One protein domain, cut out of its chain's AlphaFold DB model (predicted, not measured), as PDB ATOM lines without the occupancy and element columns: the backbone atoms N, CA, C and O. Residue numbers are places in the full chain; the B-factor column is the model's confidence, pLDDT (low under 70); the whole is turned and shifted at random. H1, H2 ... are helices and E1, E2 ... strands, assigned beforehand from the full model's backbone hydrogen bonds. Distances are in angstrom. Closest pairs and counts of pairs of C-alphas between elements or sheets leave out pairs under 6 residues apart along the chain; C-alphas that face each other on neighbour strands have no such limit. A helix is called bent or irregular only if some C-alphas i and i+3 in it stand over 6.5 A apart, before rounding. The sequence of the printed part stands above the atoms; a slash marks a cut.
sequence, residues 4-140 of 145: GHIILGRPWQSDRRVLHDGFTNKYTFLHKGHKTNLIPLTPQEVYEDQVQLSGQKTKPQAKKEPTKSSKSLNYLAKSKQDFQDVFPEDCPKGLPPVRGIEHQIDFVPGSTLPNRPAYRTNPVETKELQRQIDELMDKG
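Overview. This is residues 4 to 140 of the 145 residues of an uncharacterized protein of Microthlaspi erraticum (UniProt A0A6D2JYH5). What shape do these atoms make? The printed part is an open, strung-out chain: a small antiparallel sheet of three strands, E1, E2 and E3, grazed by the irregular helix H1, with three separate helices, H2, H3 and H4, spaced along the rest. Two long stretches with no named element, residues 55 to 69 between H2 and H3 and residues 83 to 122 between H3 and H4, make wide loops, of which residues 55 to 69, 83 to 90 and 96 to 120 stand free, and no helix touches another. What is it built of? The 137 printed residues hold, in order, H1 E1 E2 E3 H2 H3 H4, a mixed class of helices and strands, with under half of the residues in named elements. How large is the outline? It is extended, with a radius of gyration of the C-alphas of 23.7 A, and spans 67 by 44 by 33 A.

Arrangement. How does H1 stand to the sheet? H1, residues 4 to 15, only grazes the sheet of E1, residues 19 to 21, E2, residues 26 to 31, and E3, residues 34 to 38. H1 and E2 are near each other, with 5 pairs of C-alphas within 10 A. How are the strands joined? They form a meander, each strand the antiparallel neighbour of the one before, in the order E1, E2, E3. In the hairpin E1 and E2, N 19 and O 28 are 2.8 A apart, within hydrogen-bond range; in the hairpin E2 and E3, N 29 and O 36 are 3.0 A apart, also within range. Where are the other helices? H2, residues 43 to 54, H3, residues 70 to 82, and H4, residues 123 to 138, are not on the sheet and are apart from one another. How are the helix backbones formed? Every O i to N i+4 pair is within hydrogen-bond range in H2 and H4, against 8 of 9 in H3 and 3 of 8 in H1, where 2 of 9 O i to N i+3 pairs are within range.

Along the chain. Where does H1 begin, and how even is it? C-alpha 4 is at (-11.242, -24.412, 17.423); H1 is irregular, with C-alphas 7 and 10 lying 9.6 A apart. How long are the longer elements? From first to last C-alpha, E2 is 15.5 A, H2 16.1 A, H3 18.8 A and H4 22.4 A. H3 is neither bent nor irregular, but only just: C-alphas 70 and 73 are 6.3 A apart. Where does H4 end? C-alpha 138 is at (-20.075, -6.347, 44.431).

Size, cuts and confidence. How far does it reach? The two C-alphas farthest apart, those of Lys 63 and Gly 110, are 73.0 A apart. Which links are long? H2 to H3, with 15 residues between them, and H3 to H4, with 40, are long links; the printed part has no cut. Where is confidence low? The pLDDT is under 70 at residues 4 to 17 and 53 to 80; the mean of the printed part is 75.0.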
ATOM      1  N   GLY A   4     -10.178 -23.415  17.280       56.12
ATOM      2  CA  GLY A   4     -11.242 -24.412  17.423       56.12
ATOM      3  C   GLY A   4     -11.632 -24.709  18.878       56.12
ATOM      4  O   GLY A   4     -12.811 -24.917  19.153       56.12
ATOM      5  N   HIS A   5     -10.685 -24.652  19.824       57.31
ATOM      6  CA  HIS A   5     -10.970 -24.824  21.254       57.31
ATOM      7  C   HIS A   5     -11.809 -23.673  21.820       57.31
ATOM      8  O   HIS A   5     -12.617 -23.899  22.717       57.31
ATOM      9  N   ILE A   6     -11.618 -22.458  21.295       56.69
ATOM     10  CA  ILE A   6     -12.329 -21.250  21.733       56.69
ATOM     11  C   ILE A   6     -13.738 -21.219  21.133       56.69
ATOM     12  O   ILE A   6     -14.697 -20.912  21.831       56.69
ATOM     13  N   ILE A   7     -13.866 -21.563  19.848       59.28
ATOM     14  CA  ILE A   7     -15.127 -21.425  19.107       59.28
ATOM     15  C   ILE A   7     -16.090 -22.584  19.392       59.28
ATOM     16  O   ILE A   7     -17.298 -22.375  19.461       59.28
ATOM     17  N   LEU A   8     -15.580 -23.810  19.533       63.75
ATOM     18  CA  LEU A   8     -16.415 -25.018  19.569       63.75
ATOM     19  C   LEU A   8     -16.408 -25.710  20.940       63.75
ATOM     20  O   LEU A   8     -17.332 -26.455  21.256       63.75
ATOM     21  N   GLY A   9     -15.396 -25.442  21.771       64.38
ATOM     22  CA  GLY A   9     -15.208 -26.095  23.064       64.38
ATOM     23  C   GLY A   9     -14.685 -27.536  22.955       64.38
ATOM     24  O   GLY A   9     -14.853 -28.220  21.944       64.38
ATOM     25  N   ARG A  10     -14.046 -28.019  24.032       59.75
ATOM     26  CA  ARG A  10     -13.518 -29.397  24.134       59.75
ATOM     27  C   ARG A  10     -14.587 -30.496  23.969       59.75
ATOM     28  O   ARG A  10     -14.302 -31.446  23.246       59.75
ATOM     29  N   PRO A  11     -15.802 -30.385  24.553       63.00
ATOM     30  CA  PRO A  11     -16.817 -31.440  24.442       63.00
ATOM     31  C   PRO A  11     -17.243 -31.699  22.991       63.00
ATOM     32  O   PRO A  11     -17.343 -32.839  22.553       63.00
ATOM     33  N   TRP A  12     -17.383 -30.637  22.192       65.50
ATOM     34  CA  TRP A  12     -17.866 -30.740  20.816       65.50
ATOM     35  C   TRP A  12     -16.901 -31.493  19.888       65.50
ATOM     36  O   TRP A  12     -17.339 -32.210  18.983       65.50
ATOM     37  N   GLN A  13     -15.589 -31.352  20.112       62.69
ATOM     38  CA  GLN A  13     -14.571 -32.072  19.343       62.69
ATOM     39  C   GLN A  13     -14.648 -33.590  19.577       62.69
ATOM     40  O   GLN A  13     -14.539 -34.369  18.626       62.69
ATOM     41  N   SER A  14     -14.905 -34.005  20.820       60.19
ATOM     42  CA  SER A  14     -15.068 -35.412  21.200       60.19
ATOM     43  C   SER A  14     -16.411 -35.986  20.731       60.19
ATOM     44  O   SER A  14     -16.445 -37.074  20.154       60.19
ATOM     45  N   ASP A  15     -17.499 -35.228  20.879       67.88
ATOM     46  CA  ASP A  15     -18.866 -35.685  20.589       67.88
ATOM     47  C   ASP A  15     -19.120 -35.942  19.096       67.88
ATOM     48  O   ASP A  15     -19.892 -36.830  18.728       67.88
ATOM     49  N   ARG A  16     -18.466 -35.187  18.199       68.88
ATOM     50  CA  ARG A  16     -18.660 -35.314  16.739       68.88
ATOM     51  C   ARG A  16     -17.587 -36.132  16.023       68.88
ATOM     52  O   ARG A  16     -17.559 -36.118  14.791       68.88
ATOM     53  N   ARG A  17     -16.726 -36.842  16.769       68.94
ATOM     54  CA  ARG A  17     -15.573 -37.592  16.230       68.94
ATOM     55  C   ARG A  17     -14.741 -36.727  15.270       68.94
ATOM     56  O   ARG A  17     -14.470 -37.123  14.136       68.94
ATOM     57  N   VAL A  18     -14.416 -35.510  15.703       76.62
ATOM     58  CA  VAL A  18     -13.662 -34.548  14.893       76.62
ATOM     59  C   VAL A  18     -12.211 -35.016  14.775       76.62
ATOM     60  O   VAL A  18     -11.567 -35.305  15.779       76.62
ATOM     61  N   LEU A  19     -11.683 -35.070  13.553       81.06
ATOM     62  CA  LEU A  19     -10.270 -35.327  13.283       81.06
ATOM     63  C   LEU A  19      -9.551 -33.992  13.098       81.06
ATOM     64  O   LEU A  19      -9.881 -33.242  12.176       81.06
ATOM     65  N   HIS A  20      -8.585 -33.701  13.967       81.44
ATOM     66  CA  HIS A  20      -7.724 -32.525  13.867       81.44
ATOM     67  C   HIS A  20      -6.341 -32.931  13.363       81.44
ATOM     68  O   HIS A  20      -5.683 -33.780  13.959       81.44
ATOM     69  N   ASP A  21      -5.919 -32.327  12.259       81.38
ATOM     70  CA  ASP A  21      -4.538 -32.370  11.793       81.38
ATOM     71  C   ASP A  21      -3.802 -31.152  12.362       81.38
ATOM     72  O   ASP A  21      -4.017 -30.022  11.917       81.38
ATOM     73  N   GLY A  22      -2.948 -31.384  13.361       73.62
ATOM     74  CA  GLY A  22      -2.202 -30.334  14.053       73.62
ATOM     75  C   GLY A  22      -1.102 -29.675  13.215       73.62
ATOM     76  O   GLY A  22      -0.698 -28.564  13.545       73.62
ATOM     77  N   PHE A  23      -0.636 -30.301  12.126       73.50
ATOM     78  CA  PHE A  23       0.392 -29.707  11.263       73.50
ATOM     79  C   PHE A  23      -0.206 -28.645  10.333       73.50
ATOM     80  O   PHE A  23       0.357 -27.565  10.173       73.50
ATOM     81  N   THR A  24      -1.379 -28.925   9.755       76.88
ATOM     82  CA  THR A  24      -2.090 -27.996   8.854       76.88
ATOM     83  C   THR A  24      -3.233 -27.232   9.532       76.88
ATOM     84  O   THR A  24      -3.924 -26.438   8.895       76.88
ATOM     85  N   ASN A  25      -3.441 -27.468  10.831       77.44
ATOM     86  CA  ASN A  25      -4.544 -26.954  11.647       77.44
ATOM     87  C   ASN A  25      -5.937 -27.174  11.016       77.44
ATOM     88  O   ASN A  25      -6.840 -26.344  11.132       77.44
ATOM     89  N   LYS A  26      -6.115 -28.309  10.331       83.25
ATOM     90  CA  LYS A  26      -7.344 -28.677   9.619       83.25
ATOM     91  C   LYS A  26      -8.247 -29.530  10.504       83.25
ATOM     92  O   LYS A  26      -7.798 -30.512  11.087       83.25
ATOM     93  N   TYR A  27      -9.541 -29.217  10.544       82.56
ATOM     94  CA  TYR A  27     -10.539 -29.989  11.293       82.56
ATOM     95  C   TYR A  27     -11.530 -30.657  10.348       82.56
ATOM     96  O   TYR A  27     -12.118 -30.003   9.494       82.56
ATOM     97  N   THR A  28     -11.755 -31.954  10.520       83.31
ATOM     98  CA  THR A  28     -12.665 -32.748   9.689       83.31
ATOM     99  C   THR A  28     -13.723 -33.401  10.562       83.31
ATOM    100  O   THR A  28     -13.380 -34.118  11.496       83.31
ATOM    101  N   PHE A  29     -15.007 -33.198  10.269       85.88
ATOM    102  CA  PHE A  29     -16.089 -33.792  11.060       85.88
ATOM    103  C   PHE A  29     -17.350 -34.049  10.247       85.88
ATOM    104  O   PHE A  29     -17.529 -33.519   9.150       85.88
ATOM    105  N   LEU A  30     -18.241 -34.873  10.801       84.06
ATOM    106  CA  LEU A  30     -19.537 -35.163  10.204       84.06
ATOM    107  C   LEU A  30     -20.606 -34.225  10.784       84.06
ATOM    108  O   LEU A  30     -20.881 -34.210  11.990       84.06
ATOM    109  N   HIS A  31     -21.248 -33.448   9.920       75.94
ATOM    110  CA  HIS A  31     -22.346 -32.565  10.289       75.94
ATOM    111  C   HIS A  31     -23.523 -32.784   9.349       75.94
ATOM    112  O   HIS A  31     -23.389 -32.645   8.138       75.94
ATOM    113  N   LYS A  32     -24.684 -33.149   9.909       75.75
ATOM    114  CA  LYS A  32     -25.913 -33.435   9.142       75.75
ATOM    115  C   LYS A  32     -25.706 -34.478   8.025       75.75
ATOM    116  O   LYS A  32     -26.275 -34.357   6.949       75.75
ATOM    117  N   GLY A  33     -24.855 -35.480   8.268       79.12
ATOM    118  CA  GLY A  33     -24.522 -36.527   7.292       79.12
ATOM    119  C   GLY A  33     -23.493 -36.125   6.228       79.12
ATOM    120  O   GLY A  33     -23.068 -36.978   5.459       79.12
ATOM    121  N   HIS A  34     -23.038 -34.868   6.208       81.56
ATOM    122  CA  HIS A  34     -22.011 -34.391   5.288       81.56
ATOM    123  C   HIS A  34     -20.655 -34.264   5.992       81.56
ATOM    124  O   HIS A  34     -20.573 -33.830   7.144       81.56
ATOM    125  N   LYS A  35     -19.576 -34.644   5.301       84.38
ATOM    126  CA  LYS A  35     -18.206 -34.472   5.794       84.38
ATOM    127  C   LYS A  35     -17.770 -33.027   5.545       84.38
ATOM    128  O   LYS A  35     -17.572 -32.630   4.401       84.38
ATOM    129  N   THR A  36     -17.624 -32.248   6.609       84.06
ATOM    130  CA  THR A  36     -17.216 -30.839   6.550       84.06
ATOM    131  C   THR A  36     -15.762 -30.701   6.998       84.06
ATOM    132  O   THR A  36     -15.360 -31.297   7.999       84.06
ATOM    133  N   ASN A  37     -14.978 -29.925   6.244       81.94
ATOM    134  CA  ASN A  37     -13.591 -29.595   6.566       81.94
ATOM    135  C   ASN A  37     -13.483 -28.102   6.883       81.94
ATOM    136  O   ASN A  37     -13.914 -27.280   6.080       81.94
ATOM    137  N   LEU A  38     -12.879 -27.763   8.016       80.75
ATOM    138  CA  LEU A  38     -12.479 -26.401   8.350       80.75
ATOM    139  C   LEU A  38     -10.977 -26.286   8.138       80.75
ATOM    140  O   LEU A  38     -10.204 -27.065   8.699       80.75
ATOM    141  N   ILE A  39     -10.591 -25.329   7.308       82.19
ATOM    142  CA  ILE A  39      -9.205 -25.014   6.982       82.19
ATOM    143  C   ILE A  39      -8.991 -23.567   7.434       82.19
ATOM    144  O   ILE A  39      -9.875 -22.738   7.198       82.19
ATOM    145  N   PRO A  40      -7.885 -23.255   8.125       78.81
ATOM    146  CA  PRO A  40      -7.575 -21.880   8.481       78.81
ATOM    147  C   PRO A  40      -7.408 -21.049   7.206       78.81
ATOM    148  O   PRO A  40      -6.708 -21.460   6.281       78.81
ATOM    149  N   LEU A  41      -8.058 -19.888   7.171       79.81
ATOM    150  CA  LEU A  41      -7.872 -18.915   6.100       79.81
ATOM    151  C   LEU A  41      -6.436 -18.388   6.119       79.81
ATOM    152  O   LEU A  41      -5.818 -18.242   7.180       79.81
ATOM    153  N   THR A  42      -5.916 -18.069   4.942       79.06
ATOM    154  CA  THR A  42      -4.636 -17.374   4.821       79.06
ATOM    155  C   THR A  42      -4.756 -15.942   5.357       79.06
ATOM    156  O   THR A  42      -5.842 -15.359   5.331       79.06
ATOM    157  N   PRO A  43      -3.657 -15.315   5.818       79.44
ATOM    158  CA  PRO A  43      -3.694 -13.934   6.304       79.44
ATOM    159  C   PRO A  43      -4.286 -12.935   5.299       79.44
ATOM    160  O   PRO A  43      -4.925 -11.965   5.700       79.44
ATOM    161  N   GLN A  44      -4.102 -13.188   4.000       76.38
ATOM    162  CA  GLN A  44      -4.659 -12.364   2.932       76.38
ATOM    163  C   GLN A  44      -6.182 -12.520   2.829       76.38
ATOM    164  O   GLN A  44      -6.889 -11.518   2.809       76.38
ATOM    165  N   GLU A  45      -6.694 -13.750   2.859       81.69
ATOM    166  CA  GLU A  45      -8.140 -14.011   2.867       81.69
ATOM    167  C   GLU A  45      -8.807 -13.452   4.131       81.69
ATOM    168  O   GLU A  45      -9.891 -12.886   4.055       81.69
ATOM    169  N   VAL A  46      -8.140 -13.535   5.291       77.00
ATOM    170  CA  VAL A  46      -8.624 -12.924   6.541       77.00
ATOM    171  C   VAL A  46      -8.703 -11.402   6.421       77.00
ATOM    172  O   VAL A  46      -9.661 -10.800   6.901       77.00
ATOM    173  N   TYR A  47      -7.706 -10.769   5.796       76.25
ATOM    174  CA  TYR A  47      -7.717  -9.328   5.561       76.25
ATOM    175  C   TYR A  47      -8.845  -8.930   4.608       76.25
ATOM    176  O   TYR A  47      -9.579  -7.991   4.894       76.25
ATOM    177  N   GLU A  48      -9.031  -9.664   3.514       81.38
ATOM    178  CA  GLU A  48     -10.123  -9.428   2.568       81.38
ATOM    179  C   GLU A  48     -11.496  -9.591   3.236       81.38
ATOM    180  O   GLU A  48     -12.360  -8.733   3.057       81.38
ATOM    181  N   ASP A  49     -11.678 -10.609   4.080       74.81
ATOM    182  CA  ASP A  49     -12.912 -10.839   4.839       74.81
ATOM    183  C   ASP A  49     -13.151  -9.731   5.888       74.81
ATOM    184  O   ASP A  49     -14.253  -9.194   6.011       74.81
ATOM    185  N   GLN A  50     -12.100  -9.270   6.581       76.38
ATOM    186  CA  GLN A  50     -12.174  -8.121   7.499       76.38
ATOM    187  C   GLN A  50     -12.474  -6.800   6.783       76.38
ATOM    188  O   GLN A  50     -13.233  -5.972   7.296       76.38
ATOM    189  N   VAL A  51     -11.899  -6.575   5.601       74.19
ATOM    190  CA  VAL A  51     -12.179  -5.402   4.761       74.19
ATOM    191  C   VAL A  51     -13.624  -5.444   4.259       74.19
ATOM    192  O   VAL A  51     -14.311  -4.423   4.274       74.19
ATOM    193  N   GLN A  52     -14.135  -6.624   3.903       72.25
ATOM    194  CA  GLN A  52     -15.539  -6.819   3.531       72.25
ATOM    195  C   GLN A  52     -16.496  -6.583   4.713       72.25
ATOM    196  O   GLN A  52     -17.546  -5.962   4.536       72.25
ATOM    197  N   LEU A  53     -16.115  -6.994   5.927       64.19
ATOM    198  CA  LEU A  53     -16.872  -6.752   7.162       64.19
ATOM    199  C   LEU A  53     -16.834  -5.279   7.614       64.19
ATOM    200  O   LEU A  53     -17.811  -4.781   8.175       64.19
ATOM    201  N   SER A  54     -15.730  -4.566   7.366       54.12
ATOM    202  CA  SER A  54     -15.523  -3.169   7.792       54.12
ATOM    203  C   SER A  54     -15.937  -2.116   6.755       54.12
ATOM    204  O   SER A  54     -16.158  -0.959   7.121       54.12
ATOM    205  N   GLY A  55     -16.131  -2.496   5.487       54.69
ATOM    206  CA  GLY A  55     -16.510  -1.608   4.380       54.69
ATOM    207  C   GLY A  55     -17.900  -0.954   4.471       54.69
ATOM    208  O   GLY A  55     -18.269  -0.175   3.595       54.69
ATOM    209  N   GLN A  56     -18.675  -1.205   5.530       50.94
ATOM    210  CA  GLN A  56     -19.958  -0.542   5.786       50.94
ATOM    211  C   GLN A  56     -19.820   0.638   6.769       50.94
ATOM    212  O   GLN A  56     -20.431   0.655   7.835       50.94
ATOM    213  N   LYS A  57     -19.048   1.667   6.392       40.31
ATOM    214  CA  LYS A  57     -19.167   3.039   6.933       40.31
ATOM    215  C   LYS A  57     -19.077   4.077   5.794       40.31
ATOM    216  O   LYS A  57     -18.010   4.342   5.258       40.31
ATOM    217  N   THR A  58     -20.251   4.605   5.422       38.50
ATOM    218  CA  THR A  58     -20.602   5.860   4.703       38.50
ATOM    219  C   THR A  58     -19.592   6.556   3.762       38.50
ATOM    220  O   THR A  58     -18.651   7.190   4.231       38.50
ATOM    221  N   LYS A  59     -19.951   6.664   2.465       28.95
ATOM    222  CA  LYS A  59     -19.803   7.886   1.627       28.95
ATOM    223  C   LYS A  59     -21.006   8.034   0.657       28.95
ATOM    224  O   LYS A  59     -21.518   7.001   0.225       28.95
ATOM    225  N   PRO A  60     -21.479   9.256   0.308       37.00
ATOM    226  CA  PRO A  60     -22.644   9.457  -0.566       37.00
ATOM    227  C   PRO A  60     -22.315   9.650  -2.070       37.00
ATOM    228  O   PRO A  60     -21.372  10.357  -2.408       37.00
ATOM    229  N   GLN A  61     -23.219   9.106  -2.913       33.34
ATOM    230  CA  GLN A  61     -23.467   9.274  -4.376       33.34
ATOM    231  C   GLN A  61     -22.490   8.571  -5.362       33.34
ATOM    232  O   GLN A  61     -21.292   8.570  -5.139       33.34
ATOM    233  N   ALA A  62     -22.892   7.934  -6.482       30.03
ATOM    234  CA  ALA A  62     -24.126   7.980  -7.278       30.03
ATOM    235  C   ALA A  62     -24.458   6.638  -8.002       30.03
ATOM    236  O   ALA A  62     -23.575   5.944  -8.496       30.03
ATOM    237  N   LYS A  63     -25.767   6.343  -8.082       36.19
ATOM    238  CA  LYS A  63     -26.539   5.494  -9.026       36.19
ATOM    239  C   LYS A  63     -25.864   4.281  -9.706       36.19
ATOM    240  O   LYS A  63     -25.286   4.427 -10.779       36.19
ATOM    241  N   LYS A  64     -26.193   3.077  -9.207       31.22
ATOM    242  CA  LYS A  64     -26.737   1.940  -9.994       31.22
ATOM    243  C   LYS A  64     -27.729   1.149  -9.118       31.22
ATOM    244  O   LYS A  64     -27.361   0.714  -8.033       31.22
ATOM    245  N   GLU A  65     -28.969   0.974  -9.570       30.75
ATOM    246  CA  GLU A  65     -29.968   0.058  -8.981       30.75
ATOM    247  C   GLU A  65     -30.189  -1.151  -9.914       30.75
ATOM    248  O   GLU A  65     -29.910  -1.032 -11.107       30.75
ATOM    249  N   PRO A  66     -30.837  -2.247  -9.469       43.69
ATOM    250  CA  PRO A  66     -30.681  -2.964  -8.197       43.69
ATOM    251  C   PRO A  66     -30.504  -4.485  -8.451       43.69
ATOM    252  O   PRO A  66     -30.861  -4.977  -9.513       43.69
ATOM    253  N   THR A  67     -30.006  -5.275  -7.485       33.94
ATOM    254  CA  THR A  67     -30.527  -6.641  -7.201       33.94
ATOM    255  C   THR A  67     -29.856  -7.307  -5.985       33.94
ATOM    256  O   THR A  67     -28.736  -7.792  -6.035       33.94
ATOM    257  N   LYS A  68     -30.651  -7.394  -4.905       46.03
ATOM    258  CA  LYS A  68     -30.670  -8.416  -3.833       46.03
ATOM    259  C   LYS A  68     -29.459  -8.543  -2.883       46.03
ATOM    260  O   LYS A  68     -28.652  -9.447  -3.021       46.03
ATOM    261  N   SER A  69     -29.502  -7.804  -1.767       44.94
ATOM    262  CA  SER A  69     -29.500  -8.409  -0.414       44.94
ATOM    263  C   SER A  69     -29.901  -7.378   0.657       44.94
ATOM    264  O   SER A  69     -29.169  -7.082   1.591       44.94
ATOM    265  N   SER A  70     -31.107  -6.813   0.557       49.69
ATOM    266  CA  SER A  70     -31.702  -6.033   1.658       49.69
ATOM    267  C   SER A  70     -32.083  -6.904   2.867       49.69
ATOM    268  O   SER A  70     -32.506  -6.400   3.903       49.69
ATOM    269  N   LYS A  71     -31.948  -8.230   2.754       52.22
ATOM    270  CA  LYS A  71     -32.268  -9.174   3.826       52.22
ATOM    271  C   LYS A  71     -31.182  -9.220   4.904       52.22
ATOM    272  O   LYS A  71     -31.532  -9.215   6.076       52.22
ATOM    273  N   SER A  72     -29.896  -9.232   4.545       55.19
ATOM    274  CA  SER A  72     -28.795  -9.510   5.489       55.19
ATOM    275  C   SER A  72     -28.615  -8.451   6.583       55.19
ATOM    276  O   SER A  72     -28.403  -8.807   7.738       55.19
ATOM    277  N   LEU A  73     -28.770  -7.163   6.257       51.78
ATOM    278  CA  LEU A  73     -28.683  -6.073   7.242       51.78
ATOM    279  C   LEU A  73     -29.808  -6.128   8.283       51.78
ATOM    280  O   LEU A  73     -29.572  -5.907   9.470       51.78
ATOM    281  N   ASN A  74     -31.013  -6.503   7.849       58.81
ATOM    282  CA  ASN A  74     -32.147  -6.687   8.747       58.81
ATOM    283  C   ASN A  74     -31.932  -7.872   9.698       58.81
ATOM    284  O   ASN A  74     -32.344  -7.786  10.847       58.81
ATOM    285  N   TYR A  75     -31.249  -8.941   9.272       58.44
ATOM    286  CA  TYR A  75     -30.937 -10.073  10.153       58.44
ATOM    287  C   TYR A  75     -29.922  -9.725  11.245       58.44
ATOM    288  O   TYR A  75     -30.074 -10.203  12.364       58.44
ATOM    289  N   LEU A  76     -28.913  -8.891  10.970       60.12
ATOM    290  CA  LEU A  76     -27.932  -8.504  11.994       60.12
ATOM    291  C   LEU A  76     -28.532  -7.538  13.027       60.12
ATOM    292  O   LEU A  76     -28.312  -7.692  14.224       60.12
ATOM    293  N   ALA A  77     -29.326  -6.568  12.570       61.38
ATOM    294  CA  ALA A  77     -30.037  -5.660  13.467       61.38
ATOM    295  C   ALA A  77     -31.093  -6.405  14.302       61.38
ATOM    296  O   ALA A  77     -31.169  -6.203  15.511       61.38
ATOM    297  N   LYS A  78     -31.843  -7.321  13.674       60.69
ATOM    298  CA  LYS A  78     -32.836  -8.160  14.351       60.69
ATOM    299  C   LYS A  78     -32.195  -9.136  15.337       60.69
ATOM    300  O   LYS A  78     -32.618  -9.185  16.479       60.69
ATOM    301  N   SER A  79     -31.108  -9.809  14.960       62.94
ATOM    302  CA  SER A  79     -30.395 -10.727  15.865       62.94
ATOM    303  C   SER A  79     -29.780 -10.026  17.075       62.94
ATOM    304  O   SER A  79     -29.836 -10.571  18.168       62.94
ATOM    305  N   LYS A  80     -29.261  -8.799  16.947       65.12
ATOM    306  CA  LYS A  80     -28.818  -8.036  18.129       65.12
ATOM    307  C   LYS A  80     -29.961  -7.730  19.099       65.12
ATOM    308  O   LYS A  80     -29.739  -7.714  20.302       65.12
ATOM    309  N   GLN A  81     -31.158  -7.487  18.571       72.06
ATOM    310  CA  GLN A  81     -32.361  -7.269  19.372       72.06
ATOM    311  C   GLN A  81     -32.871  -8.571  20.002       72.06
ATOM    312  O   GLN A  81     -33.275  -8.570  21.159       72.06
ATOM    313  N   ASP A  82     -32.803  -9.674  19.258       76.69
ATOM    314  CA  ASP A  82     -33.293 -10.985  19.687       76.69
ATOM    315  C   ASP A  82     -32.338 -11.691  20.682       76.69
ATOM    316  O   ASP A  82     -32.788 -12.563  21.417       76.69
ATOM    317  N   PHE A  83     -31.048 -11.315  20.733       78.69
ATOM    318  CA  PHE A  83     -30.007 -11.908  21.602       78.69
ATOM    319  C   PHE A  83     -29.345 -10.893  22.550       78.69
ATOM    320  O   PHE A  83     -28.154 -10.991  22.864       78.69
ATOM    321  N   GLN A  84     -30.094  -9.880  22.986       77.12
ATOM    322  CA  GLN A  84     -29.576  -8.849  23.890       77.12
ATOM    323  C   GLN A  84     -29.121  -9.422  25.248       77.12
ATOM    324  O   GLN A  84     -28.245  -8.860  25.900       77.12
ATOM    325  N   ASP A  85     -29.674 -10.564  25.653       77.62
ATOM    326  CA  ASP A  85     -29.305 -11.328  26.847       77.62
ATOM    327  C   ASP A  85     -27.936 -12.024  26.736       77.62
ATOM    328  O   ASP A  85     -27.259 -12.218  27.746       77.62
ATOM    329  N   VAL A  86     -27.509 -12.380  25.521       78.06
ATOM    330  CA  VAL A  86     -26.223 -13.052  25.263       78.06
ATOM    331  C   VAL A  86     -25.063 -12.053  25.182       78.06
ATOM    332  O   VAL A  86     -23.927 -12.409  25.495       78.06
ATOM    333  N   PHE A  87     -25.339 -10.804  24.792       78.69
ATOM    334  CA  PHE A  87     -24.339  -9.747  24.605       78.69
ATOM    335  C   PHE A  87     -24.653  -8.492  25.439       78.69
ATOM    336  O   PHE A  87     -24.902  -7.427  24.868       78.69
ATOM    337  N   PRO A  88     -24.659  -8.584  26.779       79.56
ATOM    338  CA  PRO A  88     -24.783  -7.398  27.615       79.56
ATOM    339  C   PRO A  88     -23.523  -6.525  27.487       79.56
ATOM    340  O   PRO A  88     -22.418  -7.042  27.323       79.56
ATOM    341  N   GLU A  89     -23.687  -5.201  27.578       80.25
ATOM    342  CA  GLU A  89     -22.560  -4.247  27.545       80.25
ATOM    343  C   GLU A  89     -21.605  -4.452  28.733       80.25
ATOM    344  O   GLU A  89     -20.391  -4.324  28.596       80.25
ATOM    345  N   ASP A  90     -22.159  -4.850  29.882       81.06
ATOM    346  CA  ASP A  90     -21.427  -5.139  31.111       81.06
ATOM    347  C   ASP A  90     -21.635  -6.590  31.557       81.06
ATOM    348  O   ASP A  90     -22.690  -7.191  31.348       81.06
ATOM    349  N   CYS A  91     -20.635  -7.155  32.241       81.06
ATOM    350  CA  CYS A  91     -20.758  -8.495  32.817       81.06
ATOM    351  C   CYS A  91     -21.930  -8.556  33.818       81.06
ATOM    352  O   CYS A  91     -21.993  -7.722  34.731       81.06
ATOM    353  N   PRO A  92     -22.837  -9.543  33.687       83.56
ATOM    354  CA  PRO A  92     -23.981  -9.668  34.576       83.56
ATOM    355  C   PRO A  92     -23.526  -9.932  36.012       83.56
ATOM    356  O   PRO A  92     -22.538 -10.626  36.258       83.56
ATOM    357  N   LYS A  93     -24.273  -9.383  36.972       80.69
ATOM    358  CA  LYS A  93     -24.026  -9.613  38.398       80.69
ATOM    359  C   LYS A  93     -24.358 -11.063  38.752       80.69
ATOM    360  O   LYS A  93     -25.419 -11.563  38.386       80.69
ATOM    361  N   GLY A  94     -23.482 -11.696  39.521       81.94
ATOM    362  CA  GLY A  94     -23.630 -13.064  39.996       81.94
ATOM    363  C   GLY A  94     -22.777 -14.072  39.235       81.94
ATOM    364  O   GLY A  94     -22.150 -13.784  38.215       81.94
ATOM    365  N   LEU A  95     -22.730 -15.288  39.774       80.00
ATOM    366  CA  LEU A  95     -22.113 -16.412  39.086       80.00
ATOM    367  C   LEU A  95     -23.054 -16.906  37.983       80.00
ATOM    368  O   LEU A  95     -24.276 -16.864  38.155       80.00
ATOM    369  N   PRO A  96     -22.511 -17.392  36.854       78.81
ATOM    370  CA  PRO A  96     -23.336 -18.057  35.860       78.81
ATOM    371  C   PRO A  96     -24.104 -19.218  36.516       78.81
ATOM    372  O   PRO A  96     -23.600 -19.815  37.473       78.81
ATOM    373  N   PRO A  97     -25.296 -19.573  35.999       81.75
ATOM    374  CA  PRO A  97     -26.037 -20.732  36.478       81.75
ATOM    375  C   PRO A  97     -25.136 -21.964  36.534       81.75
ATOM    376  O   PRO A  97     -24.317 -22.158  35.628       81.75
ATOM    377  N   VAL A  98     -25.295 -22.781  37.580       79.44
ATOM    378  CA  VAL A  98     -24.537 -24.026  37.745       79.44
ATOM    379  C   VAL A  98     -24.719 -24.860  36.481       79.44
ATOM    380  O   VAL A  98     -25.829 -25.261  36.129       79.44
ATOM    381  N   ARG A  99     -23.620 -25.062  35.755       78.25
ATOM    382  CA  ARG A  99     -23.587 -25.896  34.553       78.25
ATOM    383  C   ARG A  99     -23.178 -27.298  34.983       78.25
ATOM    384  O   ARG A  99     -22.437 -27.449  35.945       78.25
ATOM    385  N   GLY A 100     -23.578 -28.325  34.235       84.38
ATOM    386  CA  GLY A 100     -23.146 -29.707  34.506       84.38
ATOM    387  C   GLY A 100     -21.633 -29.948  34.362       84.38
ATOM    388  O   GLY A 100     -21.174 -31.059  34.592       84.38
ATOM    389  N   ILE A 101     -20.870 -28.930  33.954       82.19
ATOM    390  CA  ILE A 101     -19.415 -28.954  33.829       82.19
ATOM    391  C   ILE A 101     -18.873 -27.765  34.621       82.19
ATOM    392  O   ILE A 101     -19.096 -26.613  34.240       82.19
ATOM    393  N   GLU A 102     -18.154 -28.053  35.701       83.88
ATOM    394  CA  GLU A 102     -17.417 -27.060  36.480       83.88
ATOM    395  C   GLU A 102     -15.951 -27.005  36.036       83.88
ATOM    396  O   GLU A 102     -15.395 -27.976  35.517       83.88
ATOM    397  N   HIS A 103     -15.316 -25.846  36.207       82.69
ATOM    398  CA  HIS A 103     -13.890 -25.710  35.939       82.69
ATOM    399  C   HIS A 103     -13.091 -26.297  37.107       82.69
ATOM    400  O   HIS A 103     -13.100 -25.738  38.201       82.69
ATOM    401  N   GLN A 104     -12.391 -27.402  36.860       87.75
ATOM    402  CA  GLN A 104     -11.506 -28.043  37.828       87.75
ATOM    403  C   GLN A 104     -10.042 -27.736  37.494       87.75
ATOM    404  O   GLN A 104      -9.623 -27.831  36.339       87.75
ATOM    405  N   ILE A 105      -9.270 -27.365  38.516       89.31
ATOM    406  CA  ILE A 105      -7.820 -27.189  38.421       89.31
ATOM    407  C   ILE A 105      -7.177 -28.443  39.007       89.31
ATOM    408  O   ILE A 105      -7.160 -28.627  40.224       89.31
ATOM    409  N   ASP A 106      -6.663 -29.308  38.137       92.00
ATOM    410  CA  ASP A 106      -5.962 -30.520  38.553       92.00
ATOM    411  C   ASP A 106      -4.522 -30.197  38.960       92.00
ATOM    412  O   ASP A 106      -3.757 -29.590  38.204       92.00
ATOM    413  N   PHE A 107      -4.136 -30.624  40.161       92.44
ATOM    414  CA  PHE A 107      -2.772 -30.480  40.652       92.44
ATOM    415  C   PHE A 107      -1.920 -31.682  40.255       92.44
ATOM    416  O   PHE A 107      -2.353 -32.833  40.331       92.44
ATOM    417  N   VAL A 108      -0.662 -31.424  39.905       93.25
ATOM    418  CA  VAL A 108       0.332 -32.494  39.785       93.25
ATOM    419  C   VAL A 108       0.632 -33.018  41.199       93.25
ATOM    420  O   VAL A 108       0.882 -32.197  42.091       93.25
ATOM    421  N   PRO A 109       0.621 -34.343  41.445       93.62
ATOM    422  CA  PRO A 109       0.951 -34.900  42.755       93.62
ATOM    423  C   PRO A 109       2.307 -34.394  43.261       93.62
ATOM    424  O   PRO A 109       3.306 -34.458  42.549       93.62
ATOM    425  N   GLY A 110       2.334 -33.867  44.486       92.25
ATOM    426  CA  GLY A 110       3.531 -33.271  45.092       92.25
ATOM    427  C   GLY A 110       3.759 -31.785  44.781       92.25
ATOM    428  O   GLY A 110       4.721 -31.211  45.286       92.25
ATOM    429  N   SER A 111       2.892 -31.137  43.995       93.12
ATOM    430  CA  SER A 111       2.947 -29.679  43.814       93.12
ATOM    431  C   SER A 111       2.502 -28.923  45.073       93.12
ATOM    432  O   SER A 111       1.608 -29.355  45.801       93.12
ATOM    433  N   THR A 112       3.141 -27.781  45.337       92.75
ATOM    434  CA  THR A 112       2.798 -26.872  46.438       92.75
ATOM    435  C   THR A 112       2.092 -25.629  45.906       92.75
ATOM    436  O   THR A 112       2.415 -25.125  44.829       92.75
ATOM    437  N   LEU A 113       1.120 -25.116  46.665       92.00
ATOM    438  CA  LEU A 113       0.434 -23.878  46.304       92.00
ATOM    439  C   LEU A 113       1.396 -22.683  46.428       92.00
ATOM    440  O   LEU A 113       2.072 -22.549  47.453       92.00
ATOM    441  N   PRO A 114       1.464 -21.794  45.420       94.25
ATOM    442  CA  PRO A 114       2.319 -20.620  45.491       94.25
ATOM    443  C   PRO A 114       1.777 -19.629  46.527       94.25
ATOM    444  O   PRO A 114       0.720 -19.035  46.336       94.25
ATOM    445  N   ASN A 115       2.538 -19.407  47.599       94.06
ATOM    446  CA  ASN A 115       2.282 -18.357  48.582       94.06
ATOM    447  C   ASN A 115       3.434 -17.344  48.550       94.06
ATOM    448  O   ASN A 115       4.469 -17.539  49.187       94.06
ATOM    449  N   ARG A 116       3.289 -16.300  47.731       93.69
ATOM    450  CA  ARG A 116       4.288 -15.234  47.572       93.69
ATOM    451  C   ARG A 116       3.744 -13.924  48.139       93.69
ATOM    452  O   ARG A 116       2.542 -13.688  48.024       93.69
ATOM    453  N   PRO A 117       4.602 -13.061  48.714       94.19
ATOM    454  CA  PRO A 117       4.171 -11.738  49.137       94.19
ATOM    455  C   PRO A 117       3.665 -10.939  47.933       94.19
ATOM    456  O   PRO A 117       4.123 -11.134  46.804       94.19
ATOM    457  N   ALA A 118       2.733 -10.022  48.187       92.62
ATOM    458  CA  ALA A 118       2.244  -9.114  47.163       92.62
ATOM    459  C   ALA A 118       3.392  -8.270  46.586       92.62
ATOM    460  O   ALA A 118       4.319  -7.872  47.299       92.62
ATOM    461  N   TYR A 119       3.316  -7.983  45.288       93.69
ATOM    462  CA  TYR A 119       4.241  -7.056  44.649       93.69
ATOM    463  C   TYR A 119       4.070  -5.645  45.213       93.69
ATOM    464  O   TYR A 119       2.983  -5.243  45.625       93.69
ATOM    465  N   ARG A 120       5.160  -4.876  45.210       93.94
ATOM    466  CA  ARG A 120       5.127  -3.469  45.608       93.94
ATOM    467  C   ARG A 120       4.440  -2.645  44.518       93.94
ATOM    468  O   ARG A 120       4.882  -2.676  43.375       93.94
ATOM    469  N   THR A 121       3.428  -1.874  44.898       94.69
ATOM    470  CA  THR A 121       2.652  -0.999  44.004       94.69
ATOM    471  C   THR A 121       2.720   0.462  44.449       94.69
ATOM    472  O   THR A 121       2.989   0.770  45.615       94.69
ATOM    473  N   ASN A 122       2.492   1.386  43.513       96.00
ATOM    474  CA  ASN A 122       2.329   2.810  43.819       96.00
ATOM    475  C   ASN A 122       0.962   3.049  44.503       96.00
ATOM    476  O   ASN A 122      -0.018   2.423  44.105       96.00
ATOM    477  N   PRO A 123       0.836   3.979  45.472       95.25
ATOM    478  CA  PRO A 123      -0.453   4.418  46.013       95.25
ATOM    479  C   PRO A 123      -1.574   4.662  44.986       95.25
ATOM    480  O   PRO A 123      -2.735   4.405  45.296       95.25
ATOM    481  N   VAL A 124      -1.262   5.164  43.785       95.44
ATOM    482  CA  VAL A 124      -2.263   5.365  42.717       95.44
ATOM    483  C   VAL A 124      -2.769   4.028  42.170       95.44
ATOM    484  O   VAL A 124      -3.975   3.828  42.056       95.44
ATOM    485  N   GLU A 125      -1.859   3.095  41.894       94.94
ATOM    486  CA  GLU A 125      -2.193   1.755  41.401       94.94
ATOM    487  C   GLU A 125      -2.964   0.962  42.450       94.94
ATOM    488  O   GLU A 125      -3.961   0.330  42.128       94.94
ATOM    489  N   THR A 126      -2.560   1.045  43.721       94.56
ATOM    490  CA  THR A 126      -3.263   0.372  44.822       94.56
ATOM    491  C   THR A 126      -4.714   0.834  44.930       94.56
ATOM    492  O   THR A 126      -5.590   0.014  45.181       94.56
ATOM    493  N   LYS A 127      -4.995   2.127  44.711       96.06
ATOM    494  CA  LYS A 127      -6.372   2.647  44.705       96.06
ATOM    495  C   LYS A 127      -7.195   2.089  43.546       96.06
ATOM    496  O   LYS A 127      -8.345   1.727  43.762       96.06
ATOM    497  N   GLU A 128      -6.621   2.002  42.349       96.56
ATOM    498  CA  GLU A 128      -7.332   1.437  41.194       96.56
ATOM    499  C   GLU A 128      -7.544  -0.076  41.341       96.56
ATOM    500  O   GLU A 128      -8.638  -0.570  41.082       96.56
ATOM    501  N   LEU A 129      -6.541  -0.808  41.838       95.62
ATOM    502  CA  LEU A 129      -6.676  -2.228  42.166       95.62
ATOM    503  C   LEU A 129      -7.778  -2.449  43.203       95.62
ATOM    504  O   LEU A 129      -8.617  -3.325  43.021       95.62
ATOM    505  N   GLN A 130      -7.814  -1.628  44.255       94.88
ATOM    506  CA  GLN A 130      -8.866  -1.700  45.264       94.88
ATOM    507  C   GLN A 130     -10.246  -1.438  44.650       94.88
ATOM    508  O   GLN A 130     -11.160  -2.220  44.886       94.88
ATOM    509  N   ARG A 131     -10.380  -0.414  43.793       96.62
ATOM    510  CA  ARG A 131     -11.633  -0.108  43.082       96.62
ATOM    511  C   ARG A 131     -12.133  -1.305  42.267       96.62
ATOM    512  O   ARG A 131     -13.317  -1.622  42.314       96.62
ATOM    513  N   GLN A 132     -11.244  -1.973  41.532       94.94
ATOM    514  CA  GLN A 132     -11.594  -3.147  40.726       94.94
ATOM    515  C   GLN A 132     -11.943  -4.361  41.589       94.94
ATOM    516  O   GLN A 132     -12.870  -5.099  41.263       94.94
ATOM    517  N   ILE A 133     -11.227  -4.570  42.696       94.31
ATOM    518  CA  ILE A 133     -11.540  -5.634  43.655       94.31
ATOM    519  C   ILE A 133     -12.934  -5.412  44.241       94.31
ATOM    520  O   ILE A 133     -13.736  -6.342  44.242       94.31
ATOM    521  N   ASP A 134     -13.247  -4.196  44.684       94.62
ATOM    522  CA  ASP A 134     -14.560  -3.867  45.244       94.62
ATOM    523  C   ASP A 134     -15.667  -4.073  44.195       94.62
ATOM    524  O   ASP A 134     -16.672  -4.721  44.474       94.62
ATOM    525  N   GLU A 135     -15.434  -3.659  42.945       93.50
ATOM    526  CA  GLU A 135     -16.362  -3.897  41.833       93.50
ATOM    527  C   GLU A 135     -16.604  -5.399  41.570       93.50
ATOM    528  O   GLU A 135     -17.733  -5.822  41.310       93.50
ATOM    529  N   LEU A 136     -15.562  -6.234  41.653       92.38
ATOM    530  CA  LEU A 136     -15.675  -7.686  41.472       92.38
ATOM    531  C   LEU A 136     -16.343  -8.381  42.669       92.38
ATOM    532  O   LEU A 136     -17.046  -9.380  42.475       92.38
ATOM    533  N   MET A 137     -16.139  -7.868  43.887       91.50
ATOM    534  CA  MET A 137     -16.825  -8.322  45.103       91.50
ATOM    535  C   MET A 137     -18.323  -8.004  45.021       91.50
ATOM    536  O   MET A 137     -19.142  -8.892  45.253       91.50
ATOM    537  N   ASP A 138     -18.684  -6.786  44.607       91.31
ATOM    538  CA  ASP A 138     -20.075  -6.347  44.431       91.31
ATOM    539  C   ASP A 138     -20.806  -7.147  43.344       91.31
ATOM    540  O   ASP A 138     -22.002  -7.429  43.453       91.31
ATOM    541  N   LYS A 139     -20.089  -7.553  42.287       89.81
ATOM    542  CA  LYS A 139     -20.609  -8.466  41.254       89.81
ATOM    543  C   LYS A 139     -20.714  -9.919  41.733       89.81
ATOM    544  O   LYS A 139     -21.366 -10.717  41.064       89.81
ATOM    545  N   GLY A 140     -20.104 -10.285  42.861       89.19
ATOM    546  CA  GLY A 140     -20.116 -11.648  43.404       89.19
ATOM    547  C   GLY A 140     -19.226 -12.640  42.648       89.19
ATOM    548  O   GLY A 140     -19.413 -13.850  42.779       89.19
TER     549      GLY A 140